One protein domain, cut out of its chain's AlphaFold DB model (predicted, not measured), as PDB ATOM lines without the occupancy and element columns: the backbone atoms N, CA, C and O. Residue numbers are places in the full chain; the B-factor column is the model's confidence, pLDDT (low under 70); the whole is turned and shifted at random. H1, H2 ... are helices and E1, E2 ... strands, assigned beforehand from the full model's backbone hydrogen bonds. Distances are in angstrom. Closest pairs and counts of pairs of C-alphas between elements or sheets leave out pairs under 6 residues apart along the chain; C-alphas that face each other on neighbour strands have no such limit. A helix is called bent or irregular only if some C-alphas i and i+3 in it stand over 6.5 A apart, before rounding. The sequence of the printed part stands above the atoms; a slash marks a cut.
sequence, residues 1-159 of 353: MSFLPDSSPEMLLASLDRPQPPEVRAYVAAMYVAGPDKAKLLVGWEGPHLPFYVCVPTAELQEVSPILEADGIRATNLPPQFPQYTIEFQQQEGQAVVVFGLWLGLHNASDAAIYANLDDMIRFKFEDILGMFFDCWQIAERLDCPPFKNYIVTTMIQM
ATOM      1  N   MET A   1     294.436 222.319 345.504       32.56
ATOM      2  CA  MET A   1     293.649 221.073 345.413       32.56
ATOM      3  C   MET A   1     292.231 221.503 345.089       32.56
ATOM      4  O   MET A   1     291.737 222.363 345.798       32.56
ATOM      5  N   SER A   2     291.625 221.029 343.999       39.75
ATOM      6  CA  SER A   2     290.215 221.324 343.718       39.75
ATOM      7  C   SER A   2     289.367 220.513 344.693       39.75
ATOM      8  O   SER A   2     289.357 219.283 344.599       39.75
ATOM      9  N   PHE A   3     288.704 221.171 345.642       57.88
ATOM     10  CA  PHE A   3     287.655 220.514 346.413       57.88
ATOM     11  C   PHE A   3     286.564 220.121 345.420       57.88
ATOM     12  O   PHE A   3     286.022 220.969 344.711       57.88
ATOM     13  N   LEU A   4     286.322 218.817 345.280       67.25
ATOM     14  CA  LEU A   4     285.225 218.332 344.452       67.25
ATOM     15  C   LEU A   4     283.916 218.925 345.003       67.25
ATOM     16  O   LEU A   4     283.785 219.040 346.225       67.25
ATOM     17  N   PRO A   5     282.965 219.326 344.139       75.25
ATOM     18  CA  PRO A   5     281.667 219.790 344.604       75.25
ATOM     19  C   PRO A   5     280.975 218.697 345.423       75.25
ATOM     20  O   PRO A   5     281.184 217.505 345.164       75.25
ATOM     21  N   ASP A   6     280.133 219.090 346.382       78.38
ATOM     22  CA  ASP A   6     279.272 218.157 347.110       78.38
ATOM     23  C   ASP A   6     278.270 217.545 346.135       78.38
ATOM     24  O   ASP A   6     277.188 218.064 345.874       78.38
ATOM     25  N   SER A   7     278.690 216.442 345.526       80.56
ATOM     26  CA  SER A   7     278.021 215.832 344.377       80.56
ATOM     27  C   SER A   7     276.827 214.953 344.752       80.56
ATOM     28  O   SER A   7     276.174 214.395 343.870       80.56
ATOM     29  N   SER A   8     276.534 214.833 346.049       81.75
ATOM     30  CA  SER A   8     275.405 214.073 346.579       81.75
ATOM     31  C   SER A   8     274.823 214.728 347.839       81.75
ATOM     32  O   SER A   8     275.559 215.417 348.556       81.75
ATOM     33  N   PRO A   9     273.538 214.467 348.151       82.62
ATOM     34  CA  PRO A   9     272.914 214.906 349.397       82.62
ATOM     35  C   PRO A   9     273.690 214.456 350.635       82.62
ATOM     36  O   PRO A   9     273.827 215.215 351.587       82.62
ATOM     37  N   GLU A  10     274.210 213.226 350.635       84.88
ATOM     38  CA  GLU A  10     274.925 212.653 351.773       84.88
ATOM     39  C   GLU A  10     276.241 213.380 352.043       84.88
ATOM     40  O   GLU A  10     276.559 213.631 353.201       84.88
ATOM     41  N   MET A  11     276.983 213.748 350.992       82.75
ATOM     42  CA  MET A  11     278.206 214.545 351.135       82.75
ATOM     43  C   MET A  11     277.903 215.931 351.703       82.75
ATOM     44  O   MET A  11     278.575 216.366 352.633       82.75
ATOM     45  N   LEU A  12     276.855 216.582 351.188       82.38
ATOM     46  CA  LEU A  12     276.474 217.916 351.637       82.38
ATOM     47  C   LEU A  12     275.963 217.912 353.084       82.38
ATOM     48  O   LEU A  12     276.319 218.777 353.868       82.38
ATOM     49  N   LEU A  13     275.157 216.922 353.468       81.94
ATOM     50  CA  LEU A  13     274.641 216.802 354.833       81.94
ATOM     51  C   LEU A  13     275.712 216.355 355.834       81.94
ATOM     52  O   LEU A  13     275.595 216.664 357.017       81.94
ATOM     53  N   ALA A  14     276.743 215.639 355.377       79.56
ATOM     54  CA  ALA A  14     277.878 215.254 356.207       79.56
ATOM     55  C   ALA A  14     278.788 216.437 356.572       79.56
ATOM     56  O   ALA A  14     279.627 216.282 357.454       79.56
ATOM     57  N   SER A  15     278.632 217.605 355.933       69.12
ATOM     58  CA  SER A  15     279.431 218.788 356.268       69.12
ATOM     59  C   SER A  15     279.044 219.432 357.602       69.12
ATOM     60  O   SER A  15     279.757 220.314 358.062       69.12
ATOM     61  N   LEU A  16     277.937 219.018 358.230       64.50
ATOM     62  CA  LEU A  16     277.550 219.472 359.564       64.50
ATOM     63  C   LEU A  16     277.600 218.322 360.577       64.50
ATOM     64  O   LEU A  16     276.948 217.296 360.401       64.50
ATOM     65  N   ASP A  17     278.271 218.550 361.708       66.94
ATOM     66  CA  ASP A  17     278.438 217.583 362.811       66.94
ATOM     67  C   ASP A  17     277.145 217.290 363.609       66.94
ATOM     68  O   ASP A  17     277.166 216.595 364.629       66.94
ATOM     69  N   ARG A  18     275.987 217.798 363.162       73.38
ATOM     70  CA  ARG A  18     274.698 217.659 363.856       73.38
ATOM     71  C   ARG A  18     273.583 217.121 362.950       73.38
ATOM     72  O   ARG A  18     273.561 217.423 361.755       73.38
ATOM     73  N   PRO A  19     272.609 216.363 363.502       78.88
ATOM     74  CA  PRO A  19     271.485 215.852 362.727       78.88
ATOM     75  C   PRO A  19     270.626 216.998 362.189       78.88
ATOM     76  O   PRO A  19     270.164 217.842 362.954       78.88
ATOM     77  N   GLN A  20     270.370 216.989 360.883       82.88
ATOM     78  CA  GLN A  20     269.553 218.010 360.231       82.88
ATOM     79  C   GLN A  20     268.046 217.720 360.370       82.88
ATOM     80  O   GLN A  20     267.641 216.543 360.360       82.88
ATOM     81  N   PRO A  21     267.188 218.759 360.443       84.81
ATOM     82  CA  PRO A  21     265.738 218.592 360.380       84.81
ATOM     83  C   PRO A  21     265.306 217.756 359.159       84.81
ATOM     84  O   PRO A  21     265.973 217.790 358.118       84.81
ATOM     85  N   PRO A  22     264.232 216.947 359.256       87.38
ATOM     86  CA  PRO A  22     263.703 216.186 358.120       87.38
ATOM     87  C   PRO A  22     263.451 217.039 356.869       87.38
ATOM     88  O   PRO A  22     263.728 216.589 355.761       87.38
ATOM     89  N   GLU A  23     262.984 218.268 357.052       86.06
ATOM     90  CA  GLU A  23     262.647 219.224 356.000       86.06
ATOM     91  C   GLU A  23     263.901 219.711 355.265       86.06
ATOM     92  O   GLU A  23     263.933 219.700 354.037       86.06
ATOM     93  N   VAL A  24     264.971 220.030 356.003       86.75
ATOM     94  CA  VAL A  24     266.283 220.394 355.432       86.75
ATOM     95  C   VAL A  24     266.853 219.225 354.632       86.75
ATOM     96  O   VAL A  24     267.294 219.396 353.498       86.75
ATOM     97  N   ARG A  25     266.777 218.001 355.171       88.31
ATOM     98  CA  ARG A  25     267.217 216.792 354.453       88.31
ATOM     99  C   ARG A  25     266.403 216.544 353.189       88.31
ATOM    100  O   ARG A  25     266.973 216.143 352.178       88.31
ATOM    101  N   ALA A  26     265.093 216.773 353.236       89.12
ATOM    102  CA  ALA A  26     264.219 216.633 352.078       89.12
ATOM    103  C   ALA A  26     264.539 217.679 351.002       89.12
ATOM    104  O   ALA A  26     264.612 217.319 349.828       89.12
ATOM    105  N   TYR A  27     264.789 218.934 351.394       89.88
ATOM    106  CA  TYR A  27     265.214 219.991 350.477       89.88
ATOM    107  C   TYR A  27     266.554 219.649 349.816       89.88
ATOM    108  O   TYR A  27     266.646 219.600 348.590       89.88
ATOM    109  N   VAL A  28     267.565 219.299 350.619       90.62
ATOM    110  CA  VAL A  28     268.887 218.910 350.116       90.62
ATOM    111  C   VAL A  28     268.790 217.689 349.206       90.62
ATOM    112  O   VAL A  28     269.382 217.689 348.140       90.62
ATOM    113  N   ALA A  29     267.994 216.671 349.539       90.25
ATOM    114  CA  ALA A  29     267.771 215.546 348.631       90.25
ATOM    115  C   ALA A  29     267.099 215.986 347.318       90.25
ATOM    116  O   ALA A  29     267.492 215.546 346.235       90.25
ATOM    117  N   ALA A  30     266.113 216.883 347.392       89.12
ATOM    118  CA  ALA A  30     265.412 217.405 346.227       89.12
ATOM    119  C   ALA A  30     266.335 218.198 345.288       89.12
ATOM    120  O   ALA A  30     266.099 218.173 344.076       89.12
ATOM    121  N   MET A  31     267.396 218.829 345.798       92.38
ATOM    122  CA  MET A  31     268.401 219.516 344.982       92.38
ATOM    123  C   MET A  31     269.121 218.592 343.987       92.38
ATOM    124  O   MET A  31     269.658 219.069 342.996       92.38
ATOM    125  N   TYR A  32     269.106 217.273 344.184       88.88
ATOM    126  CA  TYR A  32     269.786 216.311 343.299       88.88
ATOM    127  C   TYR A  32     268.803 215.473 342.471       88.88
ATOM    128  O   TYR A  32     269.188 214.507 341.812       88.88
ATOM    129  N   VAL A  33     267.516 215.836 342.483       87.75
ATOM    130  CA  VAL A  33     266.458 215.128 341.755       87.75
ATOM    131  C   VAL A  33     265.861 216.039 340.691       87.75
ATOM    132  O   VAL A  33     265.231 217.054 341.004       87.75
ATOM    133  N   ALA A  34     266.009 215.633 339.428       83.88
ATOM    134  CA  ALA A  34     265.425 216.325 338.287       83.88
ATOM    135  C   ALA A  34     263.887 216.266 338.304       83.88
ATOM    136  O   ALA A  34     263.295 215.232 338.616       83.88
ATOM    137  N   GLY A  35     263.253 217.367 337.905       81.88
ATOM    138  CA  GLY A  35     261.802 217.503 337.790       81.88
ATOM    139  C   GLY A  35     261.420 218.439 336.640       81.88
ATOM    140  O   GLY A  35     262.275 219.187 336.162       81.88
ATOM    141  N   PRO A  36     260.170 218.381 336.152       80.75
ATOM    142  CA  PRO A  36     259.682 219.260 335.085       80.75
ATOM    143  C   PRO A  36     259.556 220.731 335.519       80.75
ATOM    144  O   PRO A  36     259.534 221.622 334.679       80.75
ATOM    145  N   ASP A  37     259.481 220.973 336.823       83.94
ATOM    146  CA  ASP A  37     259.330 222.254 337.512       83.94
ATOM    147  C   ASP A  37     260.661 222.824 338.034       83.94
ATOM    148  O   ASP A  37     260.669 223.804 338.778       83.94
ATOM    149  N   LYS A  38     261.791 222.211 337.655       87.06
ATOM    150  CA  LYS A  38     263.120 222.585 338.143       87.06
ATOM    151  C   LYS A  38     264.057 223.029 337.032       87.06
ATOM    152  O   LYS A  38     264.166 222.379 335.988       87.06
ATOM    153  N   ALA A  39     264.812 224.079 337.322       87.31
ATOM    154  CA  ALA A  39     265.964 224.491 336.553       87.31
ATOM    155  C   ALA A  39     267.176 223.619 336.908       87.31
ATOM    156  O   ALA A  39     267.331 223.172 338.045       87.31
ATOM    157  N   LYS A  40     268.044 223.365 335.927       88.12
ATOM    158  CA  LYS A  40     269.296 222.623 336.101       88.12
ATOM    159  C   LYS A  40     270.480 223.577 336.050       88.12
ATOM    160  O   LYS A  40     270.719 224.202 335.021       88.12
ATOM    161  N   LEU A  41     271.247 223.627 337.128       89.44
ATOM    162  CA  LEU A  41     272.529 224.319 337.195       89.44
ATOM    163  C   LEU A  41     273.618 223.279 336.914       89.44
ATOM    164  O   LEU A  41     273.978 222.495 337.792       89.44
ATOM    165  N   LEU A  42     274.051 223.186 335.657       87.25
ATOM    166  CA  LEU A  42     275.058 222.224 335.203       87.25
ATOM    167  C   LEU A  42     276.455 222.750 335.502       87.25
ATOM    168  O   LEU A  42     276.731 223.910 335.246       87.25
ATOM    169  N   VAL A  43     277.359 221.889 335.948       86.12
ATOM    170  CA  VAL A  43     278.731 222.263 336.300       86.12
ATOM    171  C   VAL A  43     279.719 221.402 335.519       86.12
ATOM    172  O   VAL A  43     279.644 220.172 335.551       86.12
ATOM    173  N   GLY A  44     280.679 222.047 334.850       77.38
ATOM    174  CA  GLY A  44     281.811 221.380 334.198       77.38
ATOM    175  C   GLY A  44     281.421 220.485 333.017       77.38
ATOM    176  O   GLY A  44     282.031 219.438 332.810       77.38
ATOM    177  N   TRP A  45     280.378 220.848 332.267       76.81
ATOM    178  CA  TRP A  45     279.952 220.075 331.101       76.81
ATOM    179  C   TRP A  45     280.866 220.338 329.894       76.81
ATOM    180  O   TRP A  45     280.903 221.445 329.368       76.81
ATOM    181  N   GLU A  46     281.585 219.309 329.436       68.00
ATOM    182  CA  GLU A  46     282.498 219.384 328.277       68.00
ATOM    183  C   GLU A  46     282.121 218.414 327.132       68.00
ATOM    184  O   GLU A  46     282.896 218.212 326.197       68.00
ATOM    185  N   GLY A  47     280.948 217.765 327.177       67.00
ATOM    186  CA  GLY A  47     280.546 216.796 326.145       67.00
ATOM    187  C   GLY A  47     279.629 215.670 326.642       67.00
ATOM    188  O   GLY A  47     278.841 215.871 327.554       67.00
ATOM    189  N   PRO A  48     279.670 214.451 326.070       59.38
ATOM    190  CA  PRO A  48     278.622 213.439 326.273       59.38
ATOM    191  C   PRO A  48     278.601 212.783 327.669       59.38
ATOM    192  O   PRO A  48     277.796 211.882 327.903       59.38
ATOM    193  N   HIS A  49     279.483 213.187 328.585       59.12
ATOM    194  CA  HIS A  49     279.506 212.689 329.958       59.12
ATOM    195  C   HIS A  49     278.400 213.324 330.801       59.12
ATOM    196  O   HIS A  49     277.953 214.434 330.524       59.12
ATOM    197  N   LEU A  50     277.952 212.595 331.826       58.94
ATOM    198  CA  LEU A  50     276.905 213.045 332.737       58.94
ATOM    199  C   LEU A  50     277.481 214.176 333.611       58.94
ATOM    200  O   LEU A  50     278.376 213.894 334.409       58.94
ATOM    201  N   PRO A  51     277.051 215.442 333.438       70.25
ATOM    202  CA  PRO A  51     277.590 216.547 334.224       70.25
ATOM    203  C   PRO A  51     277.130 216.441 335.679       70.25
ATOM    204  O   PRO A  51     276.057 215.898 335.959       70.25
ATOM    205  N   PHE A  52     277.917 217.003 336.598       83.69
ATOM    206  CA  PHE A  52     277.399 217.344 337.919       83.69
ATOM    207  C   PHE A  52     276.330 218.427 337.742       83.69
ATOM    208  O   PHE A  52     276.504 219.349 336.941       83.69
ATOM    209  N   TYR A  53     275.210 218.303 338.446       86.06
ATOM    210  CA  TYR A  53     274.178 219.325 338.425       86.06
ATOM    211  C   TYR A  53     273.451 219.422 339.752       86.06
ATOM    212  O   TYR A  53     273.284 218.433 340.465       86.06
ATOM    213  N   VAL A  54     272.963 220.628 340.011       90.38
ATOM    214  CA  VAL A  54     272.000 220.922 341.067       90.38
ATOM    215  C   VAL A  54     270.684 221.322 340.402       90.38
ATOM    216  O   VAL A  54     270.667 221.990 339.366       90.38
ATOM    217  N   CYS A  55     269.572 220.865 340.957       90.44
ATOM    218  CA  CYS A  55     268.223 221.174 340.520       90.44
ATOM    219  C   CYS A  55     267.561 222.120 341.517       90.44
ATOM    220  O   CYS A  55     267.359 221.753 342.670       90.44
ATOM    221  N   VAL A  56     267.162 223.299 341.051       90.00
ATOM    222  CA  VAL A  56     266.488 224.314 341.874       90.00
ATOM    223  C   VAL A  56     265.088 224.578 341.322       90.00
ATOM    224  O   VAL A  56     264.895 224.439 340.110       90.00
ATOM    225  N   PRO A  57     264.087 224.905 342.155       88.38
ATOM    226  CA  PRO A  57     262.748 225.214 341.661       88.38
ATOM    227  C   PRO A  57     262.783 226.384 340.673       88.38
ATOM    228  O   PRO A  57     263.352 227.435 340.958       88.38
ATOM    229  N   THR A  58     262.184 226.207 339.491       86.44
ATOM    230  CA  THR A  58     262.206 227.238 338.442       86.44
ATOM    231  C   THR A  58     261.515 228.515 338.910       86.44
ATOM    232  O   THR A  58     262.021 229.599 338.657       86.44
ATOM    233  N   ALA A  59     260.389 228.389 339.621       83.56
ATOM    234  CA  ALA A  59     259.627 229.536 340.112       83.56
ATOM    235  C   ALA A  59     260.449 230.408 341.076       83.56
ATOM    236  O   ALA A  59     260.504 231.620 340.899       83.56
ATOM    237  N   GLU A  60     261.143 229.783 342.031       85.00
ATOM    238  CA  GLU A  60     262.013 230.480 342.991       85.00
ATOM    239  C   GLU A  60     263.177 231.173 342.281       85.00
ATOM    240  O   GLU A  60     263.526 232.307 342.590       85.00
ATOM    241  N   LEU A  61     263.763 230.511 341.280       84.94
ATOM    242  CA  LEU A  61     264.848 231.091 340.500       84.94
ATOM    243  C   LEU A  61     264.383 232.321 339.697       84.94
ATOM    244  O   LEU A  61     265.117 233.299 339.616       84.94
ATOM    245  N   GLN A  62     263.176 232.288 339.127       82.69
ATOM    246  CA  GLN A  62     262.595 233.414 338.385       82.69
ATOM    247  C   GLN A  62     262.222 234.599 339.281       82.69
ATOM    248  O   GLN A  62     262.269 235.737 338.827       82.69
ATOM    249  N   GLU A  63     261.863 234.345 340.539       81.12
ATOM    250  CA  GLU A  63     261.550 235.396 341.512       81.12
ATOM    251  C   GLU A  63     262.778 236.251 341.850       81.12
ATOM    252  O   GLU A  63     262.672 237.468 341.997       81.12
ATOM    253  N   VAL A  64     263.956 235.630 341.931       78.25
ATOM    254  CA  VAL A  64     265.185 236.292 342.396       78.25
ATOM    255  C   VAL A  64     266.129 236.732 341.275       78.25
ATOM    256  O   VAL A  64     267.158 237.345 341.564       78.25
ATOM    257  N   SER A  65     265.825 236.389 340.021       80.50
ATOM    258  CA  SER A  65     266.682 236.609 338.848       80.50
ATOM    259  C   SER A  65     265.866 237.202 337.687       80.50
ATOM    260  O   SER A  65     265.211 236.460 336.947       80.50
ATOM    261  N   PRO A  66     265.917 238.532 337.475       70.69
ATOM    262  CA  PRO A  66     265.162 239.215 336.421       70.69
ATOM    263  C   PRO A  66     265.545 238.750 335.015       70.69
ATOM    264  O   PRO A  66     264.727 238.733 334.101       70.69
ATOM    265  N   ILE A  67     266.787 238.302 334.828       69.69
ATOM    266  CA  ILE A  67     267.245 237.811 333.528       69.69
ATOM    267  C   ILE A  67     266.499 236.538 333.082       69.69
ATOM    268  O   ILE A  67     266.513 236.217 331.896       69.69
ATOM    269  N   LEU A  68     265.822 235.823 333.993       69.00
ATOM    270  CA  LEU A  68     265.092 234.574 333.733       69.00
ATOM    271  C   LEU A  68     263.571 234.755 333.543       69.00
ATOM    272  O   LEU A  68     262.822 233.777 333.668       69.00
ATOM    273  N   GLU A  69     263.123 235.967 333.186       58.56
ATOM    274  CA  GLU A  69     261.737 236.284 332.796       58.56
ATOM    275  C   GLU A  69     261.114 235.254 331.825       58.56
ATOM    276  O   GLU A  69     261.810 234.478 331.171       58.56
ATOM    277  N   ALA A  70     259.777 235.223 331.735       52.44
ATOM    278  CA  ALA A  70     258.966 234.137 331.156       52.44
ATOM    279  C   ALA A  70     259.377 233.620 329.753       52.44
ATOM    280  O   ALA A  70     259.086 232.466 329.433       52.44
ATOM    281  N   ASP A  71     260.086 234.417 328.947       50.44
ATOM    282  CA  ASP A  71     260.594 234.014 327.627       50.44
ATOM    283  C   ASP A  71     261.958 233.288 327.657       50.44
ATOM    284  O   ASP A  71     262.359 232.689 326.655       50.44
ATOM    285  N   GLY A  72     262.602 233.238 328.829       49.75
ATOM    286  CA  GLY A  72     263.732 232.395 329.206       49.75
ATOM    287  C   GLY A  72     265.045 232.738 328.508       49.75
ATOM    288  O   GLY A  72     265.133 232.791 327.280       49.75
ATOM    289  N   ILE A  73     266.129 232.849 329.278       47.78
ATOM    290  CA  ILE A  73     267.481 232.734 328.721       47.78
ATOM    291  C   ILE A  73     267.585 231.348 328.091       47.78
ATOM    292  O   ILE A  73     267.816 230.344 328.766       47.78
ATOM    293  N   ARG A  74     267.407 231.271 326.773       49.84
ATOM    294  CA  ARG A  74     267.806 230.088 326.024       49.84
ATOM    295  C   ARG A  74     269.316 230.012 326.134       49.84
ATOM    296  O   ARG A  74     270.014 230.840 325.553       49.84
ATOM    297  N   ALA A  75     269.820 229.010 326.847       48.56
ATOM    298  CA  ALA A  75     271.203 228.598 326.690       48.56
ATOM    299  C   ALA A  75     271.436 228.336 325.197       48.56
ATOM    300  O   ALA A  75     270.899 227.391 324.618       48.56
ATOM    301  N   THR A  76     272.183 229.222 324.545       46.66
ATOM    302  CA  THR A  76     272.319 229.262 323.084       46.66
ATOM    303  C   THR A  76     273.118 228.087 322.519       46.66
ATOM    304  O   THR A  76     273.145 227.912 321.304       46.66
ATOM    305  N   ASN A  77     273.700 227.243 323.380       49.28
ATOM    306  CA  ASN A  77     274.615 226.168 322.992       49.28
ATOM    307  C   ASN A  77     274.256 224.781 323.554       49.28
ATOM    308  O   ASN A  77     274.985 223.823 323.294       49.28
ATOM    309  N   LEU A  78     273.149 224.639 324.292       55.09
ATOM    310  CA  LEU A  78     272.776 223.342 324.853       55.09
ATOM    311  C   LEU A  78     272.027 222.473 323.829       55.09
ATOM    312  O   LEU A  78     271.131 222.959 323.131       55.09
ATOM    313  N   PRO A  79     272.348 221.170 323.734       52.91
ATOM    314  CA  PRO A  79     271.582 220.229 322.931       52.91
ATOM    315  C   PRO A  79     270.080 220.246 323.281       52.91
ATOM    316  O   PRO A  79     269.725 220.394 324.451       52.91
ATOM    317  N   PRO A  80     269.179 219.994 322.313       53.06
ATOM    318  CA  PRO A  80     267.726 220.081 322.508       53.06
ATOM    319  C   PRO A  80     267.154 219.093 323.540       53.06
ATOM    320  O   PRO A  80     265.981 219.191 323.890       53.06
ATOM    321  N   GLN A  81     267.953 218.139 324.032       58.50
ATOM    322  CA  GLN A  81     267.575 217.247 325.131       58.50
ATOM    323  C   GLN A  81     267.618 217.893 326.529       58.50
ATOM    324  O   GLN A  81     267.174 217.261 327.492       58.50
ATOM    325  N   PHE A  82     268.168 219.102 326.676       58.69
ATOM    326  CA  PHE A  82     268.203 219.791 327.964       58.69
ATOM    327  C   PHE A  82     266.911 220.594 328.206       58.69
ATOM    328  O   PHE A  82     266.396 221.211 327.273       58.69
ATOM    329  N   PRO A  83     266.361 220.582 329.438       63.75
ATOM    330  CA  PRO A  83     265.196 221.390 329.796       63.75
ATOM    331  C   PRO A  83     265.401 222.879 329.504       63.75
ATOM    332  O   PRO A  83     266.530 223.369 329.542       63.75
ATOM    333  N   GLN A  84     264.293 223.599 329.298       63.28
ATOM    334  CA  GLN A  84     264.268 225.029 328.962       63.28
ATOM    335  C   GLN A  84     265.098 225.903 329.918       63.28
ATOM    336  O   GLN A  84     265.728 226.853 329.467       63.28
ATOM    337  N   TYR A  85     265.157 225.548 331.205       72.19
ATOM    338  CA  TYR A  85     265.946 226.248 332.219       72.19
ATOM    339  C   TYR A  85     267.171 225.422 332.594       72.19
ATOM    340  O   TYR A  85     267.194 224.733 333.613       72.19
ATOM    341  N   THR A  86     268.183 225.446 331.733       80.56
ATOM    342  CA  THR A  86     269.473 224.812 332.003       80.56
ATOM    343  C   THR A  86     270.575 225.855 331.877       80.56
ATOM    344  O   THR A  86     270.724 226.466 330.822       80.56
ATOM    345  N   ILE A  87     271.328 226.067 332.955       84.00
ATOM    346  CA  ILE A  87     272.367 227.096 333.063       84.00
ATOM    347  C   ILE A  87     273.696 226.393 333.325       84.00
ATOM    348  O   ILE A  87     273.801 225.589 334.246       84.00
ATOM    349  N   GLU A  88     274.698 226.660 332.493       85.69
ATOM    350  CA  GLU A  88     276.008 226.007 332.571       85.69
ATOM    351  C   GLU A  88     277.006 226.820 333.382       85.69
ATOM    352  O   GLU A  88     277.150 228.010 333.149       85.69
ATOM    353  N   PHE A  89     277.787 226.178 334.231       87.06
ATOM    354  CA  PHE A  89     278.856 226.753 335.037       87.06
ATOM    355  C   PHE A  89     280.155 225.979 334.812       87.06
ATOM    356  O   PHE A  89     280.161 224.811 334.409       87.06
ATOM    357  N   GLN A  90     281.278 226.638 335.058       86.00
ATOM    358  CA  GLN A  90     282.607 226.050 334.997       86.00
ATOM    359  C   GLN A  90     282.810 225.078 336.160       86.00
ATOM    360  O   GLN A  90     282.209 225.209 337.222       86.00
ATOM    361  N   GLN A  91     283.702 224.101 335.986       84.06
ATOM    362  CA  GLN A  91     283.937 223.069 337.001       84.06
ATOM    363  C   GLN A  91     284.357 223.651 338.363       84.06
ATOM    364  O   GLN A  91     283.940 223.150 339.406       84.06
ATOM    365  N   GLN A  92     285.158 224.717 338.346       83.88
ATOM    366  CA  GLN A  92     285.637 225.409 339.545       83.88
ATOM    367  C   GLN A  92     284.527 226.125 340.330       83.88
ATOM    368  O   GLN A  92     284.657 226.293 341.534       83.88
ATOM    369  N   GLU A  93     283.410 226.460 339.681       87.56
ATOM    370  CA  GLU A  93     282.265 227.139 340.301       87.56
ATOM    371  C   GLU A  93     281.317 226.157 341.018       87.56
ATOM    372  O   GLU A  93     280.322 226.564 341.613       87.56
ATOM    373  N   GLY A  94     281.595 224.848 340.970       89.19
ATOM    374  CA  GLY A  94     280.658 223.818 341.420       89.19
ATOM    375  C   GLY A  94     280.210 223.951 342.873       89.19
ATOM    376  O   GLY A  94     279.042 223.714 343.167       89.19
ATOM    377  N   GLN A  95     281.111 224.354 343.769       91.44
ATOM    378  CA  GLN A  95     280.773 224.582 345.174       91.44
ATOM    379  C   GLN A  95     279.915 225.846 345.362       91.44
ATOM    380  O   GLN A  95     278.923 225.805 346.083       91.44
ATOM    381  N   ALA A  96     280.204 226.929 344.634       93.75
ATOM    382  CA  ALA A  96     279.375 228.136 344.653       93.75
ATOM    383  C   ALA A  96     277.962 227.888 344.094       93.75
ATOM    384  O   ALA A  96     276.987 228.439 344.600       93.75
ATOM    385  N   VAL A  97     277.821 226.999 343.102       93.50
ATOM    386  CA  VAL A  97     276.511 226.553 342.595       93.50
ATOM    387  C   VAL A  97     275.722 225.783 343.661       93.50
ATOM    388  O   VAL A  97     274.511 225.973 343.781       93.50
ATOM    389  N   VAL A  98     276.387 224.941 344.462       93.12
ATOM    390  CA  VAL A  98     275.750 224.260 345.605       93.12
ATOM    391  C   VAL A  98     275.301 225.278 346.655       93.12
ATOM    392  O   VAL A  98     274.159 225.207 347.102       93.12
ATOM    393  N   VAL A  99     276.156 226.248 347.001       95.25
ATOM    394  CA  VAL A  99     275.822 227.330 347.943       95.25
ATOM    395  C   VAL A  99     274.632 228.148 347.450       95.25
ATOM    396  O   VAL A  99     273.713 228.399 348.222       95.25
ATOM    397  N   PHE A 100     274.589 228.506 346.165       95.50
ATOM    398  CA  PHE A 100     273.445 229.211 345.587       95.50
ATOM    399  C   PHE A 100     272.149 228.391 345.690       95.50
ATOM    400  O   PHE A 100     271.104 228.924 346.055       95.50
ATOM    401  N   GLY A 101     272.216 227.082 345.432       93.75
ATOM    402  CA  GLY A 101     271.072 226.188 345.613       93.75
ATOM    403  C   GLY A 101     270.601 226.096 347.069       93.75
ATOM    404  O   GLY A 101     269.404 226.150 347.320       93.75
ATOM    405  N   LEU A 102     271.520 226.021 348.036       93.81
ATOM    406  CA  LEU A 102     271.176 226.082 349.462       93.81
ATOM    407  C   LEU A 102     270.547 227.426 349.839       93.81
ATOM    408  O   LEU A 102     269.563 227.462 350.579       93.81
ATOM    409  N   TRP A 103     271.097 228.521 349.310       95.19
ATOM    410  CA  TRP A 103     270.606 229.868 349.561       95.19
ATOM    411  C   TRP A 103     269.181 230.062 349.039       95.19
ATOM    412  O   TRP A 103     268.379 230.675 349.731       95.19
ATOM    413  N   LEU A 104     268.813 229.492 347.885       90.94
ATOM    414  CA  LEU A 104     267.422 229.521 347.412       90.94
ATOM    415  C   LEU A 104     266.467 228.843 348.404       90.94
ATOM    416  O   LEU A 104     265.379 229.350 348.667       90.94
ATOM    417  N   GLY A 105     266.887 227.732 349.011       87.50
ATOM    418  CA  GLY A 105     266.116 227.071 350.065       87.50
ATOM    419  C   GLY A 105     265.973 227.936 351.310       87.50
ATOM    420  O   GLY A 105     264.896 227.994 351.897       87.50
ATOM    421  N   LEU A 106     267.048 228.629 351.691       89.00
ATOM    422  CA  LEU A 106     267.066 229.569 352.810       89.00
ATOM    423  C   LEU A 106     266.156 230.769 352.537       89.00
ATOM    424  O   LEU A 106     265.381 231.153 353.408       89.00
ATOM    425  N   HIS A 107     266.217 231.331 351.330       83.81
ATOM    426  CA  HIS A 107     265.429 232.486 350.907       83.81
ATOM    427  C   HIS A 107     263.922 232.215 350.998       83.81
ATOM    428  O   HIS A 107     263.162 233.087 351.406       83.81
ATOM    429  N   ASN A 108     263.511 230.981 350.698       80.50
ATOM    430  CA  ASN A 108     262.116 230.545 350.742       80.50
ATOM    431  C   ASN A 108     261.702 229.905 352.079       80.50
ATOM    432  O   ASN A 108     260.546 229.501 352.255       80.50
ATOM    433  N   ALA A 109     262.621 229.785 353.040       79.75
ATOM    434  CA  ALA A 109     262.326 229.195 354.336       79.75
ATOM    435  C   ALA A 109     261.490 230.159 355.192       79.75
ATOM    436  O   ALA A 109     261.958 231.207 355.626       79.75
ATOM    437  N   SER A 110     260.253 229.765 355.497       76.81
ATOM    438  CA  SER A 110     259.397 230.473 356.465       76.81
ATOM    439  C   SER A 110     259.614 230.014 357.911       76.81
ATOM    440  O   SER A 110     259.253 230.720 358.851       76.81
ATOM    441  N   ASP A 111     260.203 228.831 358.102       82.94
ATOM    442  CA  ASP A 111     260.515 228.266 359.413       82.94
ATOM    443  C   ASP A 111     261.930 228.670 359.857       82.94
ATOM    444  O   ASP A 111     262.914 228.428 359.153       82.94
ATOM    445  N   ALA A 112     262.036 229.253 361.053       81.75
ATOM    446  CA  ALA A 112     263.296 229.759 361.596       81.75
ATOM    447  C   ALA A 112     264.347 228.661 361.835       81.75
ATOM    448  O   ALA A 112     265.544 228.917 361.709       81.75
ATOM    449  N   ALA A 113     263.929 227.437 362.173       83.69
ATOM    450  CA  ALA A 113     264.849 226.322 362.350       83.69
ATOM    451  C   ALA A 113     265.374 225.820 361.000       83.69
ATOM    452  O   ALA A 113     266.554 225.483 360.900       83.69
ATOM    453  N   ILE A 114     264.540 225.796 359.956       84.69
ATOM    454  CA  ILE A 114     264.990 225.475 358.590       84.69
ATOM    455  C   ILE A 114     265.976 226.538 358.102       84.69
ATOM    456  O   ILE A 114     267.066 226.180 357.656       84.69
ATOM    457  N   TYR A 115     265.629 227.819 358.263       86.62
ATOM    458  CA  TYR A 115     266.487 228.949 357.911       86.62
ATOM    459  C   TYR A 115     267.868 228.828 358.566       86.62
ATOM    460  O   TYR A 115     268.876 228.795 357.868       86.62
ATOM    461  N   ALA A 116     267.915 228.673 359.894       87.12
ATOM    462  CA  ALA A 116     269.173 228.607 360.637       87.12
ATOM    463  C   ALA A 116     270.043 227.406 360.233       87.12
ATOM    464  O   ALA A 116     271.262 227.511 360.187       87.12
ATOM    465  N   ASN A 117     269.440 226.254 359.923       89.12
ATOM    466  CA  ASN A 117     270.218 225.095 359.483       89.12
ATOM    467  C   ASN A 117     270.797 225.286 358.077       89.12
ATOM    468  O   ASN A 117     271.945 224.912 357.859       89.12
ATOM    469  N   LEU A 118     270.043 225.869 357.142       89.75
ATOM    470  CA  LEU A 118     270.572 226.181 355.813       89.75
ATOM    471  C   LEU A 118     271.649 227.274 355.882       89.75
ATOM    472  O   LEU A 118     272.663 227.148 355.201       89.75
ATOM    473  N   ASP A 119     271.471 228.283 356.739       91.38
ATOM    474  CA  ASP A 119     272.464 229.343 356.955       91.38
ATOM    475  C   ASP A 119     273.772 228.763 357.502       91.38
ATOM    476  O   ASP A 119     274.835 228.994 356.934       91.38
ATOM    477  N   ASP A 120     273.695 227.905 358.524       90.19
ATOM    478  CA  ASP A 120     274.867 227.235 359.098       90.19
ATOM    479  C   ASP A 120     275.607 226.369 358.059       90.19
ATOM    480  O   ASP A 120     276.837 226.345 358.035       90.19
ATOM    481  N   MET A 121     274.884 225.682 357.160       90.50
ATOM    482  CA  MET A 121     275.505 224.921 356.063       90.50
ATOM    483  C   MET A 121     276.269 225.830 355.101       90.50
ATOM    484  O   MET A 121     277.364 225.477 354.665       90.50
ATOM    485  N   ILE A 122     275.694 226.980 354.749       93.38
ATOM    486  CA  ILE A 122     276.312 227.937 353.831       93.38
ATOM    487  C   ILE A 122     277.533 228.594 354.483       93.38
ATOM    488  O   ILE A 122     278.599 228.655 353.871       93.38
ATOM    489  N   ARG A 123     277.413 229.021 355.743       91.75
ATOM    490  CA  ARG A 123     278.506 229.643 356.504       91.75
ATOM    491  C   ARG A 123     279.678 228.694 356.683       91.75
ATOM    492  O   ARG A 123     280.805 229.090 356.407       91.75
ATOM    493  N   PHE A 124     279.415 227.418 356.965       90.12
ATOM    494  CA  PHE A 124     280.457 226.392 356.979       90.12
ATOM    495  C   PHE A 124     281.250 226.341 355.658       90.12
ATOM    496  O   PHE A 124     282.471 226.200 355.671       90.12
ATOM    497  N   LYS A 125     280.594 226.505 354.497       91.06
ATOM    498  CA  LYS A 125     281.288 226.552 353.193       91.06
ATOM    499  C   LYS A 125     282.133 227.811 353.023       91.06
ATOM    500  O   LYS A 125     283.202 227.728 352.421       91.06
ATOM    501  N   PHE A 126     281.673 228.954 353.530       91.25
ATOM    502  CA  PHE A 126     282.460 230.187 353.524       91.25
ATOM    503  C   PHE A 126     283.707 230.086 354.414       91.25
ATOM    504  O   PHE A 126     284.748 230.619 354.037       91.25
ATOM    505  N   GLU A 127     283.631 229.375 355.543       88.88
ATOM    506  CA  GLU A 127     284.771 229.141 356.445       88.88
ATOM    507  C   GLU A 127     285.780 228.140 355.866       88.88
ATOM    508  O   GLU A 127     286.989 228.367 355.919       88.88
ATOM    509  N   ASP A 128     285.293 227.033 355.299       87.56
ATOM    510  CA  ASP A 128     286.138 225.924 354.842       87.56
ATOM    511  C   ASP A 128     286.819 226.208 353.491       87.56
ATOM    512  O   ASP A 128     287.948 225.776 353.238       87.56
ATOM    513  N   ILE A 129     286.156 226.955 352.598       87.94
ATOM    514  CA  ILE A 129     286.609 227.125 351.215       87.94
ATOM    515  C   ILE A 129     287.063 228.564 350.958       87.94
ATOM    516  O   ILE A 129     286.274 229.483 350.729       87.94
ATOM    517  N   LEU A 130     288.385 228.740 350.895       84.19
ATOM    518  CA  LEU A 130     289.020 230.034 350.660       84.19
ATOM    519  C   LEU A 130     288.565 230.676 349.336       84.19
ATOM    520  O   LEU A 130     288.979 230.274 348.246       84.19
ATOM    521  N   GLY A 131     287.828 231.782 349.433       86.44
ATOM    522  CA  GLY A 131     287.317 232.528 348.278       86.44
ATOM    523  C   GLY A 131     285.932 232.170 347.812       86.44
ATOM    524  O   GLY A 131     285.508 232.681 346.780       86.44
ATOM    525  N   MET A 132     285.224 231.344 348.573       92.06
ATOM    526  CA  MET A 132     283.841 231.007 348.282       92.06
ATOM    527  C   MET A 132     282.962 232.253 348.113       92.06
ATOM    528  O   MET A 132     282.089 232.273 347.251       92.06
ATOM    529  N   PHE A 133     283.227 233.328 348.864       92.25
ATOM    530  CA  PHE A 133     282.542 234.608 348.685       92.25
ATOM    531  C   PHE A 133     282.693 235.184 347.272       92.25
ATOM    532  O   PHE A 133     281.722 235.681 346.706       92.25
ATOM    533  N   PHE A 134     283.894 235.106 346.695       90.81
ATOM    534  CA  PHE A 134     284.159 235.562 345.334       90.81
ATOM    535  C   PHE A 134     283.429 234.696 344.312       90.81
ATOM    536  O   PHE A 134     282.725 235.227 343.456       90.81
ATOM    537  N   ASP A 135     283.546 233.375 344.432       92.44
ATOM    538  CA  ASP A 135     282.900 232.453 343.498       92.44
ATOM    539  C   ASP A 135     281.369 232.626 343.548       92.44
ATOM    540  O   ASP A 135     280.719 232.747 342.511       92.44
ATOM    541  N   CYS A 136     280.785 232.763 344.745       94.88
ATOM    542  CA  CYS A 136     279.360 233.062 344.918       94.88
ATOM    543  C   CYS A 136     278.972 234.426 344.336       94.88
ATOM    544  O   CYS A 136     277.903 234.549 343.736       94.88
ATOM    545  N   TRP A 137     279.831 235.443 344.459       92.88
ATOM    546  CA  TRP A 137     279.598 236.749 343.842       92.88
ATOM    547  C   TRP A 137     279.523 236.648 342.316       92.88
ATOM    548  O   TRP A 137     278.639 237.244 341.704       92.88
ATOM    549  N   GLN A 138     280.392 235.850 341.687       90.81
ATOM    550  CA  GLN A 138     280.347 235.626 340.239       90.81
ATOM    551  C   GLN A 138     279.057 234.930 339.798       90.81
ATOM    552  O   GLN A 138     278.467 235.329 338.791       90.81
ATOM    553  N   ILE A 139     278.582 233.946 340.568       91.75
ATOM    554  CA  ILE A 139     277.274 233.316 340.335       91.75
ATOM    555  C   ILE A 139     276.158 234.362 340.416       91.75
ATOM    556  O   ILE A 139     275.320 234.432 339.517       91.75
ATOM    557  N   ALA A 140     276.171 235.203 341.450       89.94
ATOM    558  CA  ALA A 140     275.164 236.235 341.662       89.94
ATOM    559  C   ALA A 140     275.164 237.309 340.559       89.94
ATOM    560  O   ALA A 140     274.100 237.757 340.146       89.94
ATOM    561  N   GLU A 141     276.337 237.715 340.062       87.25
ATOM    562  CA  GLU A 141     276.469 238.613 338.905       87.25
ATOM    563  C   GLU A 141     275.920 237.969 337.635       87.25
ATOM    564  O   GLU A 141     275.125 238.564 336.912       87.25
ATOM    565  N   ARG A 142     276.317 236.723 337.374       87.12
ATOM    566  CA  ARG A 142     275.918 236.004 336.169       87.12
ATOM    567  C   ARG A 142     274.417 235.751 336.101       87.12
ATOM    568  O   ARG A 142     273.858 235.722 335.007       87.12
ATOM    569  N   LEU A 143     273.802 235.515 337.254       85.50
ATOM    570  CA  LEU A 143     272.369 235.302 337.386       85.50
ATOM    571  C   LEU A 143     271.594 236.598 337.630       85.50
ATOM    572  O   LEU A 143     270.388 236.514 337.817       85.50
ATOM    573  N   ASP A 144     272.252 237.760 337.653       81.00
ATOM    574  CA  ASP A 144     271.654 239.033 338.065       81.00
ATOM    575  C   ASP A 144     270.733 238.863 339.283       81.00
ATOM    576  O   ASP A 144     269.521 239.042 339.217       81.00
ATOM    577  N   CYS A 145     271.307 238.401 340.395       82.69
ATOM    578  CA  CYS A 145     270.558 238.059 341.600       82.69
ATOM    579  C   CYS A 145     270.907 239.011 342.759       82.69
ATOM    580  O   CYS A 145     271.716 238.658 343.628       82.69
ATOM    581  N   PRO A 146     270.329 240.231 342.801       80.88
ATOM    582  CA  PRO A 146     270.559 241.185 343.883       80.88
ATOM    583  C   PRO A 146     270.299 240.629 345.294       80.88
ATOM    584  O   PRO A 146     271.130 240.880 346.172       80.88
ATOM    585  N   PRO A 147     269.233 239.838 345.554       80.44
ATOM    586  CA  PRO A 147     269.007 239.276 346.886       80.44
ATOM    587  C   PRO A 147     270.159 238.381 347.357       80.44
ATOM    588  O   PRO A 147     270.551 238.440 348.524       80.44
ATOM    589  N   PHE A 148     270.758 237.605 346.447       86.06
ATOM    590  CA  PHE A 148     271.912 236.778 346.785       86.06
ATOM    591  C   PHE A 148     273.159 237.629 347.031       86.06
ATOM    592  O   PHE A 148     273.849 237.409 348.022       86.06
ATOM    593  N   LYS A 149     273.408 238.666 346.215       83.25
ATOM    594  CA  LYS A 149     274.500 239.631 346.458       83.25
ATOM    595  C   LYS A 149     274.413 240.234 347.866       83.25
ATOM    596  O   LYS A 149     275.415 240.250 348.581       83.25
ATOM    597  N   ASN A 150     273.220 240.650 348.293       79.81
ATOM    598  CA  ASN A 150     272.995 241.212 349.629       79.81
ATOM    599  C   ASN A 150     273.276 240.199 350.744       79.81
ATOM    600  O   ASN A 150     273.910 240.543 351.745       79.81
ATOM    601  N   TYR A 151     272.839 238.950 350.565       85.50
ATOM    602  CA  TYR A 151     273.126 237.876 351.514       85.50
ATOM    603  C   TYR A 151     274.636 237.626 351.643       85.50
ATOM    604  O   TYR A 151     275.143 237.574 352.763       85.50
ATOM    605  N   ILE A 152     275.367 237.540 350.525       90.00
ATOM    606  CA  ILE A 152     276.823 237.317 350.520       90.00
ATOM    607  C   ILE A 152     277.536 238.455 351.271       90.00
ATOM    608  O   ILE A 152     278.372 238.183 352.132       90.00
ATOM    609  N   VAL A 153     277.181 239.717 350.997       86.12
ATOM    610  CA  VAL A 153     277.777 240.898 351.661       86.12
ATOM    611  C   VAL A 153     277.513 240.878 353.167       86.12
ATOM    612  O   VAL A 153     278.435 241.026 353.969       86.12
ATOM    613  N   THR A 154     276.256 240.659 353.555       82.94
ATOM    614  CA  THR A 154     275.833 240.618 354.964       82.94
ATOM    615  C   THR A 154     276.559 239.509 355.717       82.94
ATOM    616  O   THR A 154     277.094 239.735 356.802       82.94
ATOM    617  N   THR A 155     276.626 238.322 355.115       88.00
ATOM    618  CA  THR A 155     277.271 237.147 355.701       88.00
ATOM    619  C   THR A 155     278.769 237.371 355.868       88.00
ATOM    620  O   THR A 155     279.302 237.100 356.940       88.00
ATOM    621  N   MET A 156     279.448 237.937 354.864       87.19
ATOM    622  CA  MET A 156     280.879 238.238 354.951       87.19
ATOM    623  C   MET A 156     281.196 239.183 356.109       87.19
ATOM    624  O   MET A 156     282.133 238.944 356.866       87.19
ATOM    625  N   ILE A 157     280.403 240.240 356.281       84.88
ATOM    626  CA  ILE A 157     280.627 241.201 357.362       84.88
ATOM    627  C   ILE A 157     280.342 240.572 358.723       84.88
ATOM    628  O   ILE A 157     281.131 240.759 359.644       84.88
ATOM    629  N   GLN A 158     279.269 239.789 358.854       84.88
ATOM    630  CA  GLN A 158     278.988 239.062 360.095       84.88
ATOM    631  C   GLN A 158     280.105 238.082 360.457       84.88
ATOM    632  O   GLN A 158     280.490 238.002 361.617       84.88
ATOM    633  N   MET A 159     280.620 237.348 359.471       86.00
ATOM    634  CA  MET A 159     281.693 236.373 359.667       86.00
ATOM    635  C   MET A 159     283.058 237.013 359.898       86.00
ATOM    636  O   MET A 159     283.933 236.360 360.452       86.00
TER     637      MET A 159
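What this domain is: This is residues 1 to 159 of the 353 residues of an uncharacterized protein of Fonsecaea multimorphosa (UniProt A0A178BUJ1). One long helix, H4, runs through the middle, with the small sheet of E1, E2 and E3 over one side of it and H5 folded back along another. The hairpin of H6 and H7 crosses this core, H6 packing on H4; H1 and H2 lie on the side away from H6 and H7, and the long loop of residues 65 to 85 runs beyond the sheet at one end. The printed part has 159 residues, in the order H1 H2 E1 E2 H3 E3 H4 H5 H6 H7, mostly helix, with a mixed sheet in the order E2 E1 E3. It is compact, with a radius of gyration of the C-alphas of 14.9 A and spans of 42 by 31 by 30 A.

Where its parts are: H1, residues 9 to 13, begins at C-alpha 9, (272.914, 214.906, 349.397). H2 is residues 22 to 30, 12.1 A long. E1, residues 38 to 43, measures 15.7 A, and E2, residues 52 to 57, 17.0 A. H3 is residues 58 to 64 and E3 residues 86 to 89. H4, residues 91 to 107, measures 25.0 A and is irregular, with C-alphas 92 and 95 7.5 A apart. H5, residues 112 to 128, measures 24.1 A, and H6, residues 132 to 142, 15.3 A. H7, residues 146 to 159, measures 19.9 A and ends at C-alpha 159, (281.693, 236.373, 359.667).

How they stand to each other: H1 touches H2, the closest C-alphas being those of Pro 9 and Ala 29, 5.2 A. H2 only grazes the sheet with residues 27 to 30. Residues 114 to 118 of H5 touch H2, closest at C-alphas 24 and 114, 6.1 A. E1 and E2 form an antiparallel hairpin, with N 41 and O 54 2.8 A apart, within hydrogen-bond range. E1 and E3 are parallel, with N 89 and O 42 at 2.7 A. H3 and H4 with the sheet form two layers, helices on one face of a sheet. H4 is over E2 and E1 at a height over the sheet of 8.4 A. H4 and H5, a helical hairpin, touch at a shallow tilt of 21 degrees, closest at C-alphas 106 and 115, 5.2 A. Residues 93 to 100 of H4 touch H6, about perpendicular at 80 degrees, closest at C-alphas 96 and 136, 4.9 A. H6 and H7, a helical hairpin, touch at a shallow tilt of 13 degrees, closest at C-alphas 140 and 149, 5.9 A. Every O i to N i+4 pair is within hydrogen-bond range in H1, H2, H3, H5, H6 and H7; in H4, 11 of 13 are.

The domain as a whole: The two C-alphas farthest apart are those of Pro 80 and Gln 158, 43.6 A. The printed part has no cut. The link from H3 to E3, 21 residues, is long. The mean pLDDT of the printed part is 80.6; residues 1 to 4, 15 to 17, 46 to 50 and 67 to 84 are under 70.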